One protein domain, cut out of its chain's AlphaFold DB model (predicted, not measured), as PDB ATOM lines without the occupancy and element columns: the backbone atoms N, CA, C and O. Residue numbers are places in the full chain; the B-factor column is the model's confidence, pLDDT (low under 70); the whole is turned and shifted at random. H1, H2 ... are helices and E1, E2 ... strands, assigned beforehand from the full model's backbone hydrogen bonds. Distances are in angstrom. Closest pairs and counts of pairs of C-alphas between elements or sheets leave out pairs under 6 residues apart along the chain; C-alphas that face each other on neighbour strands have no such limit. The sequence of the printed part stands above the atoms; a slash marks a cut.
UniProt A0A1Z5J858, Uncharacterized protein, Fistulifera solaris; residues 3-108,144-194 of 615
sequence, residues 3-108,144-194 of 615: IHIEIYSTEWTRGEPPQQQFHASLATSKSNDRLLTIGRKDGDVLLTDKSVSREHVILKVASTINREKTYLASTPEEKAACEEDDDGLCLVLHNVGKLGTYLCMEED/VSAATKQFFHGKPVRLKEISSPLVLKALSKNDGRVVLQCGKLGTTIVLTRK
ATOM      1  N   ILE A   3      21.986 -34.842 -36.477       88.44
ATOM      2  CA  ILE A   3      22.161 -36.259 -36.813       88.44
ATOM      3  C   ILE A   3      23.637 -36.621 -36.710       88.44
ATOM      4  O   ILE A   3      24.490 -35.988 -37.329       88.44
ATOM      5  N   HIS A   4      23.933 -37.650 -35.924       90.56
ATOM      6  CA  HIS A   4      25.218 -38.329 -35.964       90.56
ATOM      7  C   HIS A   4      25.190 -39.386 -37.065       90.56
ATOM      8  O   HIS A   4      24.192 -40.092 -37.227       90.56
ATOM      9  N   ILE A   5      26.272 -39.440 -37.833       90.75
ATOM     10  CA  ILE A   5      26.424 -40.290 -39.007       90.75
ATOM     11  C   ILE A   5      27.680 -41.120 -38.790       90.75
ATOM     12  O   ILE A   5      28.748 -40.554 -38.553       90.75
ATOM     13  N   GLU A   6      27.550 -42.432 -38.904       91.88
ATOM     14  CA  GLU A   6      28.662 -43.376 -38.843       91.88
ATOM     15  C   GLU A   6      28.676 -44.201 -40.128       91.88
ATOM     16  O   GLU A   6      27.627 -44.639 -40.608       91.88
ATOM     17  N   ILE A   7      29.858 -44.372 -40.718       89.06
ATOM     18  CA  ILE A   7      30.027 -45.044 -42.008       89.06
ATOM     19  C   ILE A   7      30.985 -46.206 -41.840       89.06
ATOM     20  O   ILE A   7      32.094 -46.053 -41.328       89.06
ATOM     21  N   TYR A   8      30.543 -47.362 -42.312       88.69
ATOM     22  CA  TYR A   8      31.236 -48.629 -42.179       88.69
ATOM     23  C   TYR A   8      31.521 -49.206 -43.564       88.69
ATOM     24  O   TYR A   8      30.648 -49.230 -44.445       88.69
ATOM     25  N   SER A   9      32.752 -49.682 -43.742       83.69
ATOM     26  CA  SER A   9      33.150 -50.452 -44.918       83.69
ATOM     27  C   SER A   9      32.310 -51.730 -45.023       83.69
ATOM     28  O   SER A   9      31.669 -52.163 -44.069       83.69
ATOM     29  N   THR A  10      32.298 -52.354 -46.196       79.62
ATOM     30  CA  THR A  10      31.507 -53.565 -46.480       79.62
ATOM     31  C   THR A  10      31.885 -54.763 -45.599       79.62
ATOM     32  O   THR A  10      31.039 -55.611 -45.310       79.62
ATOM     33  N   GLU A  11      33.148 -54.800 -45.174       77.94
ATOM     34  CA  GLU A  11      33.808 -55.884 -44.435       77.94
ATOM     35  C   GLU A  11      33.907 -55.622 -42.922       77.94
ATOM     36  O   GLU A  11      34.364 -56.497 -42.195       77.94
ATOM     37  N   TRP A  12      33.461 -54.452 -42.441       86.38
ATOM     38  CA  TRP A  12      33.587 -54.040 -41.038       86.38
ATOM     39  C   TRP A  12      33.023 -55.065 -40.044       86.38
ATOM     40  O   TRP A  12      31.916 -55.595 -40.216       86.38
ATOM     41  N   THR A  13      33.766 -55.286 -38.959       79.88
ATOM     42  CA  THR A  13      33.421 -56.220 -37.885       79.88
ATOM     43  C   THR A  13      33.128 -55.495 -36.570       79.88
ATOM     44  O   THR A  13      33.678 -54.436 -36.264       79.88
ATOM     45  N   ARG A  14      32.224 -56.057 -35.752       76.94
ATOM     46  CA  ARG A  14      31.841 -55.422 -34.485       76.94
ATOM     47  C   ARG A  14      33.038 -55.362 -33.530       76.94
ATOM     48  O   ARG A  14      33.493 -56.392 -33.046       76.94
ATOM     49  N   GLY A  15      33.424 -54.142 -33.170       74.88
ATOM     50  CA  GLY A  15      34.530 -53.848 -32.253       74.88
ATOM     51  C   GLY A  15      35.560 -52.914 -32.885       74.88
ATOM     52  O   GLY A  15      36.223 -52.169 -32.170       74.88
ATOM     53  N   GLU A  16      35.632 -52.888 -34.214       83.31
ATOM     54  CA  GLU A  16      36.413 -51.905 -34.960       83.31
ATOM     55  C   GLU A  16      35.710 -50.534 -34.949       83.31
ATOM     56  O   GLU A  16      34.474 -50.472 -34.929       83.31
ATOM     57  N   PRO A  17      36.443 -49.411 -35.000       83.50
ATOM     58  CA  PRO A  17      35.825 -48.106 -35.196       83.50
ATOM     59  C   PRO A  17      35.182 -48.002 -36.597       83.50
ATOM     60  O   PRO A  17      35.639 -48.657 -37.537       83.50
ATOM     61  N   PRO A  18      34.135 -47.176 -36.779       86.62
ATOM     62  CA  PRO A  18      33.675 -46.774 -38.110       86.62
ATOM     63  C   PRO A  18      34.794 -46.137 -38.940       86.62
ATOM     64  O   PRO A  18      35.677 -45.457 -38.421       86.62
ATOM     65  N   GLN A  19      34.697 -46.289 -40.261       86.62
ATOM     66  CA  GLN A  19      35.631 -45.711 -41.227       86.62
ATOM     67  C   GLN A  19      35.567 -44.175 -41.244       86.62
ATOM     68  O   GLN A  19      36.577 -43.516 -41.483       86.62
ATOM     69  N   GLN A  20      34.376 -43.602 -41.033       88.06
ATOM     70  CA  GLN A  20      34.159 -42.156 -40.921       88.06
ATOM     71  C   GLN A  20      33.023 -41.868 -39.923       88.06
ATOM     72  O   GLN A  20      32.035 -42.607 -39.875       88.06
ATOM     73  N   GLN A  21      33.134 -40.770 -39.169       90.19
ATOM     74  CA  GLN A  21      32.087 -40.253 -38.279       90.19
ATOM     75  C   GLN A  21      31.877 -38.755 -38.498       90.19
ATOM     76  O   GLN A  21      32.842 -38.008 -38.644       90.19
ATOM     77  N   PHE A  22      30.617 -38.315 -38.472       89.69
ATOM     78  CA  PHE A  22      30.236 -36.916 -38.685       89.69
ATOM     79  C   PHE A  22      29.035 -36.489 -37.828       89.69
ATOM     80  O   PHE A  22      28.288 -37.319 -37.289       89.69
ATOM     81  N   HIS A  23      28.798 -35.176 -37.761       89.31
ATOM     82  CA  HIS A  23      27.614 -34.575 -37.143       89.31
ATOM     83  C   HIS A  23      26.941 -33.552 -38.073       89.31
ATOM     84  O   HIS A  23      27.326 -32.383 -38.113       89.31
ATOM     85  N   ALA A  24      25.875 -33.960 -38.763       87.94
ATOM     86  CA  ALA A  24      25.097 -33.077 -39.629       87.94
ATOM     87  C   ALA A  24      24.032 -32.277 -38.867       87.94
ATOM     88  O   ALA A  24      23.266 -32.803 -38.058       87.94
ATOM     89  N   SER A  25      23.955 -30.990 -39.187       86.31
ATOM     90  CA  SER A  25      22.925 -30.035 -38.776       86.31
ATOM     91  C   SER A  25      22.615 -29.099 -39.952       86.31
ATOM     92  O   SER A  25      23.364 -29.057 -40.926       86.31
ATOM     93  N   LEU A  26      21.539 -28.313 -39.880       81.12
ATOM     94  CA  LEU A  26      21.265 -27.312 -40.922       81.12
ATOM     95  C   LEU A  26      22.261 -26.139 -40.874       81.12
ATOM     96  O   LEU A  26      22.444 -25.460 -41.880       81.12
ATOM     97  N   ALA A  27      22.925 -25.912 -39.734       78.00
ATOM     98  CA  ALA A  27      24.014 -24.942 -39.618       78.00
ATOM     99  C   ALA A  27      25.264 -25.364 -40.413       78.00
ATOM    100  O   ALA A  27      25.892 -24.528 -41.053       78.00
ATOM    101  N   THR A  28      25.568 -26.666 -40.444       76.94
ATOM    102  CA  THR A  28      26.701 -27.249 -41.189       76.94
ATOM    103  C   THR A  28      26.371 -27.563 -42.655       76.94
ATOM    104  O   THR A  28      27.186 -28.169 -43.347       76.94
ATOM    105  N   SER A  29      25.167 -27.228 -43.136       78.81
ATOM    106  CA  SER A  29      24.782 -27.504 -44.521       78.81
ATOM    107  C   SER A  29      25.324 -26.457 -45.491       78.81
ATOM    108  O   SER A  29      25.155 -25.251 -45.295       78.81
ATOM    109  N   LYS A  30      25.891 -26.936 -46.606       69.62
ATOM    110  CA  LYS A  30      26.302 -26.106 -47.747       69.62
ATOM    111  C   LYS A  30      25.132 -25.641 -48.626       69.62
ATOM    112  O   LYS A  30      25.345 -24.841 -49.531       69.62
ATOM    113  N   SER A  31      23.915 -26.143 -48.405       69.31
ATOM    114  CA  SER A  31      22.741 -25.869 -49.248       69.31
ATOM    115  C   SER A  31      21.516 -25.481 -48.418       69.31
ATOM    116  O   SER A  31      21.410 -25.816 -47.242       69.31
ATOM    117  N   ASN A  32      20.564 -24.776 -49.028       65.50
ATOM    118  CA  ASN A  32      19.390 -24.284 -48.304       65.50
ATOM    119  C   ASN A  32      18.270 -25.334 -48.132       65.50
ATOM    120  O   ASN A  32      17.318 -25.053 -47.417       65.50
ATOM    121  N   ASP A  33      18.339 -26.518 -48.749       69.19
ATOM    122  CA  ASP A  33      17.268 -27.530 -48.662       69.19
ATOM    123  C   ASP A  33      17.735 -28.953 -48.305       69.19
ATOM    124  O   ASP A  33      16.904 -29.813 -48.000       69.19
ATOM    125  N   ARG A  34      19.046 -29.225 -48.310       82.75
ATOM    126  CA  ARG A  34      19.618 -30.550 -48.016       82.75
ATOM    127  C   ARG A  34      20.377 -30.493 -46.702       82.75
ATOM    128  O   ARG A  34      21.236 -29.639 -46.523       82.75
ATOM    129  N   LEU A  35      20.085 -31.407 -45.784       84.69
ATOM    130  CA  LEU A  35      20.833 -31.561 -44.534       84.69
ATOM    131  C   LEU A  35      22.201 -32.209 -44.776       84.69
ATOM    132  O   LEU A  35      23.175 -31.865 -44.112       84.69
ATOM    133  N   LEU A  36      22.236 -33.182 -45.687       88.94
ATOM    134  CA  LEU A  36      23.409 -33.986 -45.997       88.94
ATOM    135  C   LEU A  36      23.277 -34.565 -47.405       88.94
ATOM    136  O   LEU A  36      22.253 -35.172 -47.728       88.94
ATOM    137  N   THR A  37      24.336 -34.449 -48.196       89.38
ATOM    138  CA  THR A  37      24.483 -35.150 -49.476       89.38
ATOM    139  C   THR A  37      25.587 -36.202 -49.363       89.38
ATOM    140  O   THR A  37      26.693 -35.887 -48.926       89.38
ATOM    141  N   ILE A  38      25.314 -37.442 -49.768       89.31
ATOM    142  CA  ILE A  38      26.281 -38.550 -49.771       89.31
ATOM    143  C   ILE A  38      26.463 -39.049 -51.205       89.31
ATOM    144  O   ILE A  38      25.485 -39.286 -51.921       89.31
ATOM    145  N   GLY A  39      27.712 -39.243 -51.622       89.56
ATOM    146  CA  GLY A  39      28.054 -39.683 -52.972       89.56
ATOM    147  C   GLY A  39      29.481 -40.210 -53.070       89.56
ATOM    148  O   GLY A  39      30.187 -40.309 -52.073       89.56
ATOM    149  N   ARG A  40      29.921 -40.571 -54.277       88.06
ATOM    150  CA  ARG A  40      31.296 -41.032 -54.555       88.06
ATOM    151  C   ARG A  40      32.242 -39.919 -55.020       88.06
ATOM    152  O   ARG A  40      33.458 -40.075 -54.962       88.06
ATOM    153  N   LYS A  41      31.693 -38.832 -55.561       84.31
ATOM    154  CA  LYS A  41      32.463 -37.690 -56.089       84.31
ATOM    155  C   LYS A  41      31.871 -36.350 -55.682       84.31
ATOM    156  O   LYS A  41      32.622 -35.430 -55.385       84.31
ATOM    157  N   ASP A  42      30.546 -36.285 -55.649       81.62
ATOM    158  CA  ASP A  42      29.776 -35.070 -55.458       81.62
ATOM    159  C   ASP A  42      28.925 -35.265 -54.192       81.62
ATOM    160  O   ASP A  42      28.137 -36.209 -54.095       81.62
ATOM    161  N   GLY A  43      29.120 -34.413 -53.186       82.75
ATOM    162  CA  GLY A  43      28.415 -34.505 -51.908       82.75
ATOM    163  C   GLY A  43      29.174 -33.864 -50.752       82.75
ATOM    164  O   GLY A  43      30.277 -33.341 -50.907       82.75
ATOM    165  N   ASP A  44      28.566 -33.905 -49.571       85.50
ATOM    166  CA  ASP A  44      29.191 -33.475 -48.322       85.50
ATOM    167  C   ASP A  44      30.009 -34.595 -47.675       85.50
ATOM    168  O   ASP A  44      30.985 -34.311 -46.984       85.50
ATOM    169  N   VAL A  45      29.633 -35.851 -47.935       86.25
ATOM    170  CA  VAL A  45      30.348 -37.051 -47.496       86.25
ATOM    171  C   VAL A  45      30.645 -37.947 -48.695       86.25
ATOM    172  O   VAL A  45      29.759 -38.235 -49.506       86.25
ATOM    173  N   LEU A  46      31.905 -38.379 -48.798       88.38
ATOM    174  CA  LEU A  46      32.433 -39.123 -49.939       88.38
ATOM    175  C   LEU A  46      32.709 -40.588 -49.580       88.38
ATOM    176  O   LEU A  46      33.557 -40.895 -48.739       88.38
ATOM    177  N   LEU A  47      32.006 -41.491 -50.264       85.25
ATOM    178  CA  LEU A  47      32.172 -42.939 -50.168       85.25
ATOM    179  C   LEU A  47      33.182 -43.435 -51.208       85.25
ATOM    180  O   LEU A  47      33.141 -43.044 -52.374       85.25
ATOM    181  N   THR A  48      34.060 -44.354 -50.807       81.81
ATOM    182  CA  THR A  48      35.053 -44.976 -51.700       81.81
ATOM    183  C   THR A  48      34.467 -46.090 -52.583       81.81
ATOM    184  O   THR A  48      35.078 -46.468 -53.586       81.81
ATOM    185  N   ASP A  49      33.280 -46.598 -52.242       81.12
ATOM    186  CA  ASP A  49      32.573 -47.670 -52.952       81.12
ATOM    187  C   ASP A  49      32.227 -47.266 -54.396       81.12
ATOM    188  O   ASP A  49      31.442 -46.354 -54.646       81.12
ATOM    189  N   LYS A  50      32.785 -47.988 -55.377       82.12
ATOM    190  CA  LYS A  50      32.582 -47.742 -56.818       82.12
ATOM    191  C   LYS A  50      31.138 -47.962 -57.294       82.12
ATOM    192  O   LYS A  50      30.784 -47.430 -58.347       82.12
ATOM    193  N   SER A  51      30.330 -48.711 -56.542       81.88
ATOM    194  CA  SER A  51      28.897 -48.934 -56.777       81.88
ATOM    195  C   SER A  51      28.002 -47.814 -56.226       81.88
ATOM    196  O   SER A  51      26.796 -47.810 -56.464       81.88
ATOM    197  N   VAL A  52      28.586 -46.812 -55.568       85.12
ATOM    198  CA  VAL A  52      27.901 -45.571 -55.196       85.12
ATOM    199  C   VAL A  52      27.932 -44.593 -56.381       85.12
ATOM    200  O   VAL A  52      28.922 -44.441 -57.112       85.12
ATOM    201  N   SER A  53      26.793 -43.938 -56.606       84.94
ATOM    202  CA  SER A  53      26.627 -42.921 -57.656       84.94
ATOM    203  C   SER A  53      27.427 -41.649 -57.328       84.94
ATOM    204  O   SER A  53      27.906 -41.496 -56.207       84.94
ATOM    205  N   ARG A  54      27.655 -40.748 -58.298       86.06
ATOM    206  CA  ARG A  54      28.488 -39.551 -58.042       86.06
ATOM    207  C   ARG A  54      27.945 -38.738 -56.869       86.06
ATOM    208  O   ARG A  54      28.700 -38.505 -55.935       86.06
ATOM    209  N   GLU A  55      26.648 -38.468 -56.934       88.00
ATOM    210  CA  GLU A  55      25.718 -38.144 -55.856       88.00
ATOM    211  C   GLU A  55      24.761 -39.350 -55.731       88.00
ATOM    212  O   GLU A  55      24.425 -39.952 -56.756       88.00
ATOM    213  N   HIS A  56      24.378 -39.773 -54.522       88.44
ATOM    214  CA  HIS A  56      23.667 -41.049 -54.312       88.44
ATOM    215  C   HIS A  56      22.490 -40.949 -53.332       88.44
ATOM    216  O   HIS A  56      21.389 -41.390 -53.660       88.44
ATOM    217  N   VAL A  57      22.695 -40.326 -52.168       90.56
ATOM    218  CA  VAL A  57      21.659 -40.121 -51.142       90.56
ATOM    219  C   VAL A  57      21.612 -38.651 -50.750       90.56
ATOM    220  O   VAL A  57      22.647 -38.046 -50.477       90.56
ATOM    221  N   ILE A  58      20.406 -38.094 -50.666       91.00
ATOM    222  CA  ILE A  58      20.163 -36.745 -50.150       91.00
ATOM    223  C   ILE A  58      19.215 -36.856 -48.954       91.00
ATOM    224  O   ILE A  58      18.071 -37.289 -49.102       91.00
ATOM    225  N   LEU A  59      19.665 -36.433 -47.774       90.62
ATOM    226  CA  LEU A  59      18.797 -36.213 -46.618       90.62
ATOM    227  C   LEU A  59      18.319 -34.762 -46.616       90.62
ATOM    228  O   LEU A  59      19.132 -33.839 -46.690       90.62
ATOM    229  N   LYS A  60      17.012 -34.552 -46.462       90.69
ATOM    230  CA  LYS A  60      16.392 -33.235 -46.273       90.69
ATOM    231  C   LYS A  60      15.691 -33.165 -44.922       90.69
ATOM    232  O   LYS A  60      15.116 -34.154 -44.469       90.69
ATOM    233  N   VAL A  61      15.713 -31.988 -44.296       88.00
ATOM    234  CA  VAL A  61      14.839 -31.681 -43.154       88.00
ATOM    235  C   VAL A  61      13.581 -31.022 -43.695       88.00
ATOM    236  O   VAL A  61      13.631 -29.896 -44.195       88.00
ATOM    237  N   ALA A  62      12.472 -31.740 -43.576       88.31
ATOM    238  CA  ALA A  62      11.138 -31.234 -43.824       88.31
ATOM    239  C   ALA A  62      10.596 -30.495 -42.587       88.31
ATOM    240  O   ALA A  62      10.990 -30.774 -41.450       88.31
ATOM    241  N   SER A  63       9.683 -29.556 -42.821       86.69
ATOM    242  CA  SER A  63       8.973 -28.771 -41.809       86.69
ATOM    243  C   SER A  63       7.562 -28.449 -42.307       86.69
ATOM    244  O   SER A  63       7.387 -28.146 -43.487       86.69
ATOM    245  N   THR A  64       6.551 -28.462 -41.436       84.50
ATOM    246  CA  THR A  64       5.207 -27.934 -41.772       84.50
ATOM    247  C   THR A  64       5.137 -26.408 -41.699       84.50
ATOM    248  O   THR A  64       4.284 -25.786 -42.328       84.50
ATOM    249  N   ILE A  65       6.063 -25.788 -40.965       81.56
ATOM    250  CA  ILE A  65       6.224 -24.335 -40.870       81.56
ATOM    251  C   ILE A  65       7.287 -23.907 -41.882       81.56
ATOM    252  O   ILE A  65       8.382 -24.469 -41.884       81.56
ATOM    253  N   ASN A  66       7.014 -22.883 -42.691       75.12
ATOM    254  CA  ASN A  66       8.027 -22.302 -43.571       75.12
ATOM    255  C   ASN A  66       9.142 -21.653 -42.725       75.12
ATOM    256  O   ASN A  66       8.956 -20.567 -42.173       75.12
ATOM    257  N   ARG A  67      10.276 -22.349 -42.570       77.69
ATOM    258  CA  ARG A  67      11.476 -21.857 -41.879       77.69
ATOM    259  C   ARG A  67      12.606 -21.704 -42.888       77.69
ATOM    260  O   ARG A  67      12.789 -22.548 -43.766       77.69
ATOM    261  N   GLU A  68      13.398 -20.654 -42.706       69.00
ATOM    262  CA  GLU A  68      14.619 -20.411 -43.469       69.00
ATOM    263  C   GLU A  68      15.514 -21.670 -43.493       69.00
ATOM    264  O   GLU A  68      15.801 -22.271 -42.457       69.00
ATOM    265  N   LYS A  69      15.950 -22.086 -44.683       71.44
ATOM    266  CA  LYS A  69      16.721 -23.320 -44.916       71.44
ATOM    267  C   LYS A  69      16.043 -24.652 -44.522       71.44
ATOM    268  O   LYS A  69      16.730 -25.616 -44.182       71.44
ATOM    269  N   THR A  70      14.710 -24.737 -44.543       76.75
ATOM    270  CA  THR A  70      13.990 -26.025 -44.438       76.75
ATOM    271  C   THR A  70      13.187 -26.318 -45.697       76.75
ATOM    272  O   THR A  70      12.680 -25.408 -46.351       76.75
ATOM    273  N   TYR A  71      13.056 -27.600 -46.030       82.19
ATOM    274  CA  TYR A  71      12.128 -28.048 -47.061       82.19
ATOM    275  C   TYR A  71      10.698 -28.010 -46.498       82.19
ATOM    276  O   TYR A  71      10.451 -28.477 -45.386       82.19
ATOM    277  N   LEU A  72       9.746 -27.446 -47.243       86.38
ATOM    278  CA  LEU A  72       8.345 -27.443 -46.825       86.38
ATOM    279  C   LEU A  72       7.740 -28.828 -47.079       86.38
ATOM    280  O   LEU A  72       7.708 -29.281 -48.223       86.38
ATOM    281  N   ALA A  73       7.240 -29.473 -46.022       86.81
ATOM    282  CA  ALA A  73       6.574 -30.769 -46.098       86.81
ATOM    283  C   ALA A  73       5.417 -30.707 -47.108       86.81
ATOM    284  O   ALA A  73       4.466 -29.938 -46.941       86.81
ATOM    285  N   SER A  74       5.508 -31.500 -48.171       86.50
ATOM    286  CA  SER A  74       4.591 -31.459 -49.309       86.50
ATOM    287  C   SER A  74       3.573 -32.595 -49.245       86.50
ATOM    288  O   SER A  74       2.367 -32.351 -49.401       86.50
ATOM    289  N   THR A  75       4.033 -33.809 -48.931       89.81
ATOM    290  CA  THR A  75       3.202 -35.017 -48.897       89.81
ATOM    291  C   THR A  75       2.434 -35.144 -47.573       89.81
ATOM    292  O   THR A  75       2.837 -34.564 -46.559       89.81
ATOM    293  N   PRO A  76       1.320 -35.902 -47.534       89.56
ATOM    294  CA  PRO A  76       0.619 -36.192 -46.281       89.56
ATOM    295  C   PRO A  76       1.498 -36.932 -45.261       89.56
ATOM    296  O   PRO A  76       1.393 -36.668 -44.068       89.56
ATOM    297  N   GLU A  77       2.386 -37.817 -45.724       88.44
ATOM    298  CA  GLU A  77       3.293 -38.589 -44.862       88.44
ATOM    299  C   GLU A  77       4.364 -37.709 -44.208       88.44
ATOM    300  O   GLU A  77       4.637 -37.857 -43.016       88.44
ATOM    301  N   GLU A  78       4.936 -36.769 -44.967       90.38
ATOM    302  CA  GLU A  78       5.860 -35.757 -44.448       90.38
ATOM    303  C   GLU A  78       5.164 -34.868 -43.418       90.38
ATOM    304  O   GLU A  78       5.676 -34.689 -42.317       90.38
ATOM    305  N   LYS A  79       3.973 -34.347 -43.740       90.12
ATOM    306  CA  LYS A  79       3.210 -33.483 -42.825       90.12
ATOM    307  C   LYS A  79       2.904 -34.196 -41.513       90.12
ATOM    308  O   LYS A  79       3.278 -33.685 -40.464       90.12
ATOM    309  N   ALA A  80       2.348 -35.407 -41.577       88.69
ATOM    310  CA  ALA A  80       2.045 -36.204 -40.392       88.69
ATOM    311  C   ALA A  80       3.296 -36.489 -39.543       88.69
ATOM    312  O   ALA A  80       3.272 -36.301 -38.334       88.69
ATOM    313  N   ALA A  81       4.418 -36.887 -40.152       86.50
ATOM    314  CA  ALA A  81       5.641 -37.176 -39.401       86.50
ATOM    315  C   ALA A  81       6.334 -35.928 -38.826       86.50
ATOM    316  O   ALA A  81       7.041 -36.027 -37.826       86.50
ATOM    317  N   CYS A  82       6.162 -34.770 -39.462       88.12
ATOM    318  CA  CYS A  82       6.620 -33.484 -38.944       88.12
ATOM    319  C   CYS A  82       5.694 -32.955 -37.830       88.12
ATOM    320  O   CYS A  82       6.171 -32.264 -36.937       88.12
ATOM    321  N   GLU A  83       4.398 -33.283 -37.853       87.69
ATOM    322  CA  GLU A  83       3.428 -32.995 -36.780       87.69
ATOM    323  C   GLU A  83       3.562 -33.952 -35.580       87.69
ATOM    324  O   GLU A  83       3.264 -33.563 -34.452       87.69
ATOM    325  N   GLU A  84       4.048 -35.179 -35.804       84.00
ATOM    326  CA  GLU A  84       4.420 -36.156 -34.763       84.00
ATOM    327  C   GLU A  84       5.683 -35.745 -33.967       84.00
ATOM    328  O   GLU A  84       5.924 -36.297 -32.893       84.00
ATOM    329  N   ASP A  85       6.502 -34.810 -34.470       80.88
ATOM    330  CA  ASP A  85       7.763 -34.387 -33.843       80.88
ATOM    331  C   ASP A  85       7.627 -33.093 -33.023       80.88
ATOM    332  O   ASP A  85       7.118 -32.081 -33.505       80.88
ATOM    333  N   ASP A  86       8.179 -33.087 -31.804       71.62
ATOM    334  CA  ASP A  86       8.139 -31.936 -30.885       71.62
ATOM    335  C   ASP A  86       8.734 -30.635 -31.477       71.62
ATOM    336  O   ASP A  86       8.315 -29.539 -31.097       71.62
ATOM    337  N   ASP A  87       9.716 -30.727 -32.387       72.12
ATOM    338  CA  ASP A  87      10.349 -29.563 -33.024       72.12
ATOM    339  C   ASP A  87       9.590 -29.096 -34.290       72.12
ATOM    340  O   ASP A  87       9.952 -28.066 -34.886       72.12
ATOM    341  N   GLY A  88       8.554 -29.830 -34.717       80.88
ATOM    342  CA  GLY A  88       7.817 -29.630 -35.969       80.88
ATOM    343  C   GLY A  88       8.589 -30.071 -37.220       80.88
ATOM    344  O   GLY A  88       8.383 -29.497 -38.293       80.88
ATOM    345  N   LEU A  89       9.554 -30.990 -37.072       84.75
ATOM    346  CA  LEU A  89      10.544 -31.343 -38.095       84.75
ATOM    347  C   LEU A  89      10.637 -32.851 -38.327       84.75
ATOM    348  O   LEU A  89      10.659 -33.641 -37.391       84.75
ATOM    349  N   CYS A  90      10.839 -33.246 -39.578       87.69
ATOM    350  CA  CYS A  90      10.997 -34.644 -39.960       87.69
ATOM    351  C   CYS A  90      12.088 -34.811 -41.027       87.69
ATOM    352  O   CYS A  90      12.470 -33.857 -41.706       87.69
ATOM    353  N   LEU A  91      12.649 -36.019 -41.142       89.19
ATOM    354  CA  LEU A  91      13.690 -36.328 -42.124       89.19
ATOM    355  C   LEU A  91      13.132 -37.089 -43.308       89.19
ATOM    356  O   LEU A  91      12.492 -38.125 -43.131       89.19
ATOM    357  N   VAL A  92      13.466 -36.607 -44.500       91.31
ATOM    358  CA  VAL A  92      13.134 -37.241 -45.773       91.31
ATOM    359  C   VAL A  92      14.430 -37.663 -46.447       91.31
ATOM    360  O   VAL A  92      15.329 -36.847 -46.658       91.31
ATOM    361  N   LEU A  93      14.537 -38.949 -46.768       92.31
ATOM    362  CA  LEU A  93      15.631 -39.499 -47.552       92.31
ATOM    363  C   LEU A  93      15.198 -39.616 -49.011       92.31
ATOM    364  O   LEU A  93      14.216 -40.288 -49.318       92.31
ATOM    365  N   HIS A  94      15.967 -39.006 -49.906       90.88
ATOM    366  CA  HIS A  94      15.839 -39.176 -51.346       90.88
ATOM    367  C   HIS A  94      16.989 -40.049 -51.850       90.88
ATOM    368  O   HIS A  94      18.161 -39.691 -51.710       90.88
ATOM    369  N   ASN A  95      16.649 -41.177 -52.467       89.94
ATOM    370  CA  ASN A  95      17.582 -41.940 -53.283       89.94
ATOM    371  C   ASN A  95      17.670 -41.273 -54.667       89.94
ATOM    372  O   ASN A  95      16.664 -41.163 -55.366       89.94
ATOM    373  N   VAL A  96      18.863 -40.825 -55.052       87.69
ATOM    374  CA  VAL A  96      19.171 -40.336 -56.413       87.69
ATOM    375  C   VAL A  96      20.164 -41.260 -57.132       87.69
ATOM    376  O   VAL A  96      20.591 -41.003 -58.258       87.69
ATOM    377  N   GLY A  97      20.537 -42.362 -56.479       83.44
ATOM    378  CA  GLY A  97      21.489 -43.343 -56.955       83.44
ATOM    379  C   GLY A  97      20.889 -44.383 -57.893       83.44
ATOM    380  O   GLY A  97      19.916 -45.052 -57.562       83.44
ATOM    381  N   LYS A  98      21.559 -44.631 -59.025       79.88
ATOM    382  CA  LYS A  98      21.142 -45.647 -60.015       79.88
ATOM    383  C   LYS A  98      21.279 -47.103 -59.550       79.88
ATOM    384  O   LYS A  98      20.840 -48.004 -60.252       79.88
ATOM    385  N   LEU A  99      21.969 -47.341 -58.435       78.12
ATOM    386  CA  LEU A  99      22.350 -48.676 -57.953       78.12
ATOM    387  C   LEU A  99      21.677 -49.044 -56.619       78.12
ATOM    388  O   LEU A  99      22.146 -49.950 -55.939       78.12
ATOM    389  N   GLY A 100      20.589 -48.341 -56.284       83.75
ATOM    390  CA  GLY A 100      19.769 -48.591 -55.104       83.75
ATOM    391  C   GLY A 100      20.339 -47.998 -53.812       83.75
ATOM    392  O   GLY A 100      21.547 -47.990 -53.577       83.75
ATOM    393  N   THR A 101      19.434 -47.512 -52.966       89.62
ATOM    394  CA  THR A 101      19.666 -47.299 -51.531       89.62
ATOM    395  C   THR A 101      18.647 -48.153 -50.793       89.62
ATOM    396  O   THR A 101      17.467 -48.132 -51.145       89.62
ATOM    397  N   TYR A 102      19.077 -48.894 -49.777       91.50
ATOM    398  CA  TYR A 102      18.247 -49.873 -49.084       91.50
ATOM    399  C   TYR A 102      18.118 -49.516 -47.604       91.50
ATOM    400  O   TYR A 102      19.117 -49.282 -46.926       91.50
ATOM    401  N   LEU A 103      16.888 -49.500 -47.090       91.62
ATOM    402  CA  LEU A 103      16.619 -49.481 -45.656       91.62
ATOM    403  C   LEU A 103      16.779 -50.900 -45.106       91.62
ATOM    404  O   LEU A 103      16.103 -51.821 -45.573       91.62
ATOM    405  N   CYS A 104      17.633 -51.065 -44.100       90.50
ATOM    406  CA  CYS A 104      17.845 -52.342 -43.428       90.50
ATOM    407  C   CYS A 104      16.869 -52.468 -42.250       90.50
ATOM    408  O   CYS A 104      16.846 -51.613 -41.361       90.50
ATOM    409  N   MET A 105      16.061 -53.528 -42.242       88.62
ATOM    410  CA  MET A 105      15.035 -53.794 -41.228       88.62
ATOM    411  C   MET A 105      15.187 -55.218 -40.686       88.62
ATOM    412  O   MET A 105      15.673 -56.100 -41.392       88.62
ATOM    413  N   GLU A 106      14.751 -55.457 -39.452       85.38
ATOM    414  CA  GLU A 106      14.583 -56.822 -38.937       85.38
ATOM    415  C   GLU A 106      13.396 -57.490 -39.656       85.38
ATOM    416  O   GLU A 106      12.413 -56.819 -39.972       85.38
ATOM    417  N   GLU A 107      13.477 -58.792 -39.950       79.12
ATOM    418  CA  GLU A 107      12.298 -59.547 -40.394       79.12
ATOM    419  C   GLU A 107      11.471 -60.010 -39.194       79.12
ATOM    420  O   GLU A 107      11.891 -60.887 -38.432       79.12
ATOM    421  N   ASP A 108      10.265 -59.460 -39.074       65.56
ATOM    422  CA  ASP A 108       9.239 -59.971 -38.173       65.56
ATOM    423  C   ASP A 108       8.812 -61.373 -38.641       65.56
ATOM    424  O   ASP A 108       8.260 -61.551 -39.727       65.56
ATOM    425  N   VAL A 144      22.773 -58.501 -48.090       85.44
ATOM    426  CA  VAL A 144      23.077 -57.783 -46.846       85.44
ATOM    427  C   VAL A 144      24.581 -57.886 -46.569       85.44
ATOM    428  O   VAL A 144      25.103 -59.001 -46.418       85.44
ATOM    429  N   SER A 145      25.267 -56.744 -46.487       86.50
ATOM    430  CA  SER A 145      26.714 -56.687 -46.244       86.50
ATOM    431  C   SER A 145      27.095 -57.247 -44.869       86.50
ATOM    432  O   SER A 145      26.265 -57.330 -43.954       86.50
ATOM    433  N   ALA A 146      28.360 -57.656 -44.705       84.88
ATOM    434  CA  ALA A 146      28.848 -58.184 -43.430       84.88
ATOM    435  C   ALA A 146      28.685 -57.141 -42.314       84.88
ATOM    436  O   ALA A 146      28.121 -57.455 -41.265       84.88
ATOM    437  N   ALA A 147      29.046 -55.888 -42.600       86.12
ATOM    438  CA  ALA A 147      28.864 -54.757 -41.699       86.12
ATOM    439  C   ALA A 147      27.400 -54.531 -41.287       86.12
ATOM    440  O   ALA A 147      27.119 -54.388 -40.100       86.12
ATOM    441  N   THR A 148      26.440 -54.573 -42.223       87.44
ATOM    442  CA  THR A 148      25.014 -54.422 -41.873       87.44
ATOM    443  C   THR A 148      24.543 -55.515 -40.904       87.44
ATOM    444  O   THR A 148      23.825 -55.213 -39.948       87.44
ATOM    445  N   LYS A 149      24.986 -56.773 -41.066       87.75
ATOM    446  CA  LYS A 149      24.606 -57.887 -40.165       87.75
ATOM    447  C   LYS A 149      25.038 -57.656 -38.708       87.75
ATOM    448  O   LYS A 149      24.310 -58.039 -37.793       87.75
ATOM    449  N   GLN A 150      26.148 -56.952 -38.474       87.44
ATOM    450  CA  GLN A 150      26.644 -56.607 -37.128       87.44
ATOM    451  C   GLN A 150      25.705 -55.667 -36.334       87.44
ATOM    452  O   GLN A 150      25.837 -55.533 -35.111       87.44
ATOM    453  N   PHE A 151      24.718 -55.029 -36.977       86.88
ATOM    454  CA  PHE A 151      23.712 -54.201 -36.294       86.88
ATOM    455  C   PHE A 151      22.461 -54.981 -35.852       86.88
ATOM    456  O   PHE A 151      21.722 -54.493 -34.987       86.88
ATOM    457  N   PHE A 152      22.272 -56.201 -36.371       86.81
ATOM    458  CA  PHE A 152      21.068 -57.032 -36.231       86.81
ATOM    459  C   PHE A 152      21.421 -58.458 -35.758       86.81
ATOM    460  O   PHE A 152      21.167 -59.460 -36.422       86.81
ATOM    461  N   HIS A 153      22.065 -58.548 -34.593       79.62
ATOM    462  CA  HIS A 153      22.637 -59.796 -34.078       79.62
ATOM    463  C   HIS A 153      21.611 -60.924 -33.929       79.62
ATOM    464  O   HIS A 153      20.631 -60.788 -33.199       79.62
ATOM    465  N   GLY A 154      21.878 -62.054 -34.590       77.19
ATOM    466  CA  GLY A 154      21.046 -63.261 -34.523       77.19
ATOM    467  C   GLY A 154      19.671 -63.132 -35.186       77.19
ATOM    468  O   GLY A 154      18.868 -64.056 -35.073       77.19
ATOM    469  N   LYS A 155      19.387 -62.017 -35.872       84.94
ATOM    470  CA  LYS A 155      18.098 -61.757 -36.514       84.94
ATOM    471  C   LYS A 155      18.228 -61.749 -38.041       84.94
ATOM    472  O   LYS A 155      19.216 -61.230 -38.561       84.94
ATOM    473  N   PRO A 156      17.244 -62.298 -38.772       84.81
ATOM    474  CA  PRO A 156      17.142 -62.087 -40.211       84.81
ATOM    475  C   PRO A 156      16.955 -60.595 -40.537       84.81
ATOM    476  O   PRO A 156      16.265 -59.872 -39.814       84.81
ATOM    477  N   VAL A 157      17.594 -60.140 -41.619       88.12
ATOM    478  CA  VAL A 157      17.603 -58.738 -42.062       88.12
ATOM    479  C   VAL A 157      17.020 -58.646 -43.461       88.12
ATOM    480  O   VAL A 157      17.547 -59.254 -44.392       88.12
ATOM    481  N   ARG A 158      15.991 -57.815 -43.618       88.75
ATOM    482  CA  ARG A 158      15.390 -57.477 -44.906       88.75
ATOM    483  C   ARG A 158      15.917 -56.143 -45.404       88.75
ATOM    484  O   ARG A 158      15.895 -55.143 -44.685       88.75
ATOM    485  N   LEU A 159      16.325 -56.118 -46.668       88.38
ATOM    486  CA  LEU A 159      16.567 -54.882 -47.405       88.38
ATOM    487  C   LEU A 159      15.261 -54.434 -48.067       88.38
ATOM    488  O   LEU A 159      14.658 -55.182 -48.836       88.38
ATOM    489  N   LYS A 160      14.823 -53.206 -47.782       89.31
ATOM    490  CA  LYS A 160      13.755 -52.528 -48.525       89.31
ATOM    491  C   LYS A 160      14.385 -51.449 -49.394       89.31
ATOM    492  O   LYS A 160      14.912 -50.473 -48.865       89.31
ATOM    493  N   GLU A 161      14.328 -51.616 -50.711       89.31
ATOM    494  CA  GLU A 161      14.781 -50.580 -51.639       89.31
ATOM    495  C   GLU A 161      13.957 -49.296 -51.472       89.31
ATOM    496  O   GLU A 161      12.735 -49.325 -51.303       89.31
ATOM    497  N   ILE A 162      14.650 -48.162 -51.513       88.50
ATOM    498  CA  ILE A 162      14.075 -46.827 -51.416       88.50
ATOM    499  C   ILE A 162      13.959 -46.272 -52.839       88.50
ATOM    500  O   ILE A 162      14.888 -45.656 -53.361       88.50
ATOM    501  N   SER A 163      12.825 -46.542 -53.486       85.12
ATOM    502  CA  SER A 163      12.515 -46.106 -54.859       85.12
ATOM    503  C   SER A 163      11.825 -44.736 -54.935       85.12
ATOM    504  O   SER A 163      11.852 -44.085 -55.976       85.12
ATOM    505  N   SER A 164      11.239 -44.274 -53.829       86.69
ATOM    506  CA  SER A 164      10.615 -42.957 -53.663       86.69
ATOM    507  C   SER A 164      11.205 -42.236 -52.441       86.69
ATOM    508  O   SER A 164      11.858 -42.885 -51.620       86.69
ATOM    509  N   PRO A 165      10.977 -40.919 -52.267       88.56
ATOM    510  CA  PRO A 165      11.324 -40.231 -51.027       88.56
ATOM    511  C   PRO A 165      10.716 -40.953 -49.817       88.56
ATOM    512  O   PRO A 165       9.545 -41.331 -49.852       88.56
ATOM    513  N   LEU A 166      11.514 -41.170 -48.771       91.50
ATOM    514  CA  LEU A 166      11.123 -41.938 -47.590       91.50
ATOM    515  C   LEU A 166      11.280 -41.112 -46.317       91.50
ATOM    516  O   LEU A 166      12.367 -40.621 -46.010       91.50
ATOM    517  N   VAL A 167      10.211 -41.036 -45.529       90.50
ATOM    518  CA  VAL A 167      10.239 -40.399 -44.213       90.50
ATOM    519  C   VAL A 167      10.873 -41.328 -43.174       90.50
ATOM    520  O   VAL A 167      10.373 -42.421 -42.897       90.50
ATOM    521  N   LEU A 168      11.958 -40.884 -42.540       89.25
ATOM    522  CA  LEU A 168      12.723 -41.667 -41.563       89.25
ATOM    523  C   LEU A 168      12.111 -41.605 -40.149       89.25
ATOM    524  O   LEU A 168      12.778 -41.201 -39.196       89.25
ATOM    525  N   LYS A 169      10.850 -42.045 -39.998       84.88
ATOM    526  CA  LYS A 169      10.073 -42.010 -38.734       84.88
ATOM    527  C   LYS A 169      10.800 -42.598 -37.513       84.88
ATOM    528  O   LYS A 169      10.562 -42.170 -36.388       84.88
ATOM    529  N   ALA A 170      11.704 -43.560 -37.706       81.00
ATOM    530  CA  ALA A 170      12.506 -44.116 -36.615       81.00
ATOM    531  C   ALA A 170      13.391 -43.059 -35.921       81.00
ATOM    532  O   ALA A 170      13.565 -43.133 -34.709       81.00
ATOM    533  N   LEU A 171      13.881 -42.047 -36.654       81.56
ATOM    534  CA  LEU A 171      14.687 -40.940 -36.117       81.56
ATOM    535  C   LEU A 171      13.851 -39.891 -35.360       81.56
ATOM    536  O   LEU A 171      14.419 -39.041 -34.677       81.56
ATOM    537  N   SER A 172      12.517 -39.941 -35.432       71.56
ATOM    538  CA  SER A 172      11.646 -39.089 -34.608       71.56
ATOM    539  C   SER A 172      11.690 -39.484 -33.125       71.56
ATOM    540  O   SER A 172      11.402 -38.668 -32.255       71.56
ATOM    541  N   LYS A 173      12.099 -40.721 -32.807       69.25
ATOM    542  CA  LYS A 173      12.283 -41.189 -31.426       69.25
ATOM    543  C   LYS A 173      13.641 -40.740 -30.877       69.25
ATOM    544  O   LYS A 173      14.646 -40.777 -31.585       69.25
ATOM    545  N   ASN A 174      13.685 -40.383 -29.591       60.97
ATOM    546  CA  ASN A 174      14.955 -40.259 -28.870       60.97
ATOM    547  C   ASN A 174      15.682 -41.614 -28.919       60.97
ATOM    548  O   ASN A 174      15.043 -42.651 -28.745       60.97
ATOM    549  N   ASP A 175      16.980 -41.589 -29.229       64.56
ATOM    550  CA  ASP A 175      17.824 -42.766 -29.510       64.56
ATOM    551  C   ASP A 175      17.389 -43.615 -30.724       64.56
ATOM    552  O   ASP A 175      17.840 -44.745 -30.923       64.56
ATOM    553  N   GLY A 176      16.553 -43.045 -31.597       76.19
ATOM    554  CA  GLY A 176      16.222 -43.611 -32.895       76.19
ATOM    555  C   GLY A 176      17.455 -43.773 -33.786       76.19
ATOM    556  O   GLY A 176      18.164 -42.798 -34.059       76.19
ATOM    557  N   ARG A 177      17.666 -44.999 -34.280       88.69
ATOM    558  CA  ARG A 177      18.696 -45.354 -35.268       88.69
ATOM    559  C   ARG A 177      18.066 -45.837 -36.574       88.69
ATOM    560  O   ARG A 177      17.068 -46.555 -36.553       88.69
ATOM    561  N   VAL A 178      18.677 -45.486 -37.699       92.12
ATOM    562  CA  VAL A 178      18.349 -45.991 -39.039       92.12
ATOM    563  C   VAL A 178      19.624 -46.538 -39.666       92.12
ATOM    564  O   VAL A 178      20.639 -45.847 -39.692       92.12
ATOM    565  N   VAL A 179      19.564 -47.771 -40.168       92.69
ATOM    566  CA  VAL A 179      20.670 -48.423 -40.878       92.69
ATOM    567  C   VAL A 179      20.319 -48.468 -42.362       92.69
ATOM    568  O   VAL A 179      19.246 -48.944 -42.738       92.69
ATOM    569  N   LEU A 180      21.216 -47.947 -43.192       92.69
ATOM    570  CA  LEU A 180      21.089 -47.900 -44.643       92.69
ATOM    571  C   LEU A 180      22.239 -48.672 -45.281       92.69
ATOM    572  O   LEU A 180      23.387 -48.530 -44.859       92.69
ATOM    573  N   GLN A 181      21.948 -49.410 -46.344       91.75
ATOM    574  CA  GLN A 181      22.955 -49.984 -47.228       91.75
ATOM    575  C   GLN A 181      22.917 -49.237 -48.568       91.75
ATOM    576  O   GLN A 181      21.862 -49.122 -49.192       91.75
ATOM    577  N   CYS A 182      24.057 -48.694 -48.994       89.12
ATOM    578  CA  CYS A 182      24.188 -47.926 -50.235       89.12
ATOM    579  C   CYS A 182      24.892 -48.746 -51.321       89.12
ATOM    580  O   CYS A 182      25.896 -49.408 -51.049       89.12
ATOM    581  N   GLY A 183      24.387 -48.665 -52.555       84.00
ATOM    582  CA  GLY A 183      24.958 -49.350 -53.711       84.00
ATOM    583  C   GLY A 183      24.866 -50.881 -53.652       84.00
ATOM    584  O   GLY A 183      24.169 -51.472 -52.826       84.00
ATOM    585  N   LYS A 184      25.600 -51.532 -54.563       78.19
ATOM    586  CA  LYS A 184      25.627 -52.997 -54.715       78.19
ATOM    587  C   LYS A 184      26.695 -53.689 -53.865       78.19
ATOM    588  O   LYS A 184      26.509 -54.853 -53.532       78.19
ATOM    589  N   LEU A 185      27.800 -53.010 -53.541       71.25
ATOM    590  CA  LEU A 185      28.849 -53.573 -52.676       71.25
ATOM    591  C   LEU A 185      28.478 -53.433 -51.191       71.25
ATOM    592  O   LEU A 185      28.820 -54.301 -50.393       71.25
ATOM    593  N   GLY A 186      27.689 -52.414 -50.842       76.44
ATOM    594  CA  GLY A 186      26.925 -52.386 -49.599       76.44
ATOM    595  C   GLY A 186      27.589 -51.639 -48.445       76.44
ATOM    596  O   GLY A 186      27.515 -52.094 -47.296       76.44
ATOM    597  N   THR A 187      28.222 -50.493 -48.730       87.50
ATOM    598  CA  THR A 187      28.644 -49.544 -47.686       87.50
ATOM    599  C   THR A 187      27.474 -49.257 -46.749       87.50
ATOM    600  O   THR A 187      26.374 -48.916 -47.192       87.50
ATOM    601  N   THR A 188      27.716 -49.421 -45.449       90.88
ATOM    602  CA  THR A 188      26.677 -49.305 -44.423       90.88
ATOM    603  C   THR A 188      26.765 -47.934 -43.768       90.88
ATOM    604  O   THR A 188      27.837 -47.518 -43.332       90.88
ATOM    605  N   ILE A 189      25.637 -47.233 -43.706       91.88
ATOM    606  CA  ILE A 189      25.517 -45.904 -43.106       91.88
ATOM    607  C   ILE A 189      24.519 -45.997 -41.961       91.88
ATOM    608  O   ILE A 189      23.368 -46.392 -42.159       91.88
ATOM    609  N   VAL A 190      24.954 -45.616 -40.766       92.38
ATOM    610  CA  VAL A 190      24.105 -45.553 -39.578       92.38
ATOM    611  C   VAL A 190      23.818 -44.092 -39.267       92.38
ATOM    612  O   VAL A 190      24.725 -43.284 -39.077       92.38
ATOM    613  N   LEU A 191      22.533 -43.754 -39.233       92.31
ATOM    614  CA  LEU A 191      22.027 -42.440 -38.862       92.31
ATOM    615  C   LEU A 191      21.415 -42.539 -37.467       92.31
ATOM    616  O   LEU A 191      20.536 -43.370 -37.239       92.31
ATOM    617  N   THR A 192      21.839 -41.674 -36.548       90.31
ATOM    618  CA  THR A 192      21.299 -41.602 -35.182       90.31
ATOM    619  C   THR A 192      20.942 -40.158 -34.848       90.31
ATOM    620  O   THR A 192      21.798 -39.274 -34.957       90.31
ATOM    621  N   ARG A 193      19.706 -39.881 -34.407       86.44
ATOM    622  CA  ARG A 193      19.364 -38.529 -33.925       86.44
ATOM    623  C   ARG A 193      20.091 -38.261 -32.613       86.44
ATOM    624  O   ARG A 193      20.006 -39.050 -31.676       86.44
ATOM    625  N   LYS A 194      20.787 -37.127 -32.538       85.81
ATOM    626  CA  LYS A 194      21.336 -36.600 -31.286       85.81
ATOM    627  C   LYS A 194      20.544 -35.357 -30.911       85.81
ATOM    628  O   LYS A 194      20.371 -34.456 -31.727       85.81
TER     629      LYS A 194
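This is residues 3 to 108 and 144 to 194 of the 615 residues of an uncharacterized protein of Fistulifera solaris (UniProt A0A1Z5J858). A strongly twisted six-stranded sheet and a smaller three-stranded sheet make a sandwich, partly face to face, with short helices at its margins. H2 and H3 are on opposite faces of the large sheet, while H1 packs on the E4 and E5 part of the small sheet. The printed part has 157 residues, with E1 E2 E3 E4 H1 E5 E6 H2 E7 H3 E8 E9 in chain order; the sheets, E2-E1-E9-E8-E6-E7 and E3-E4-E5, are antiparallel. The class is mixed, helices and strands, though under half of the residues are in named elements. The whole is compact and rounded, with a radius of gyration of the C-alphas of 15.0 A and spans of 42 by 36 by 27 A.

Find C-alpha 3 at (22.161, -36.259, -36.813), where E1, residues 3 to 8, begins. The large sheet also holds E2, residues 20 to 25, E6, 101 to 106, E7, 157 to 161, E8, 177 to 182, and E9, 187 to 193, which runs 19.9 A to C-alpha 193 at (19.364, -38.529, -33.925). Look for the small sheet in E3, residues 36 to 39, E4, 55 to 63 and 23.8 A long, and E5, 89 to 95 and 19.8 A long. The helices are H1, residues 76 to 83 and 10.4 A long, H2, 146 to 149, and H3, 169 to 172.

Start at inner strand E9, an antiparallel neighbour of both E1 and E8: N 6 of E1 and O 190 of E9 are within hydrogen-bond range at 3.0 A, and N 180 of E8 and O 189 of E9 are within hydrogen-bond range at 2.8 A. E8 and E9 form a hairpin. E7, H3 and E8 form a split strand-helix-strand unit, two strands running the same way with E6 between them, and a right-handed crossover. In the sandwich, two sheets face to face, the facing parts are 9.2 A apart centre to centre. In the small sheet, N 60 of E4 and O 92 of E5 are 2.9 A apart. H1 is over E5, the closest C-alphas being those of Cys 82 and Leu 89, 4.5 A apart. Every O i to N i+4 pair in H1 is within hydrogen-bond range; H2 and H3 are too short for such a pair.

Look from C-alpha 108 to C-alpha 144 across the cut: residues 109 to 143 are not printed, and the gap is 16.5 A. The links E1 to E2, E3 to E4 and E4 to H1 are long. Mean pLDDT of the printed part is 84.5; residues 30 to 33, 68, 108 and 173 to 175 are under 70.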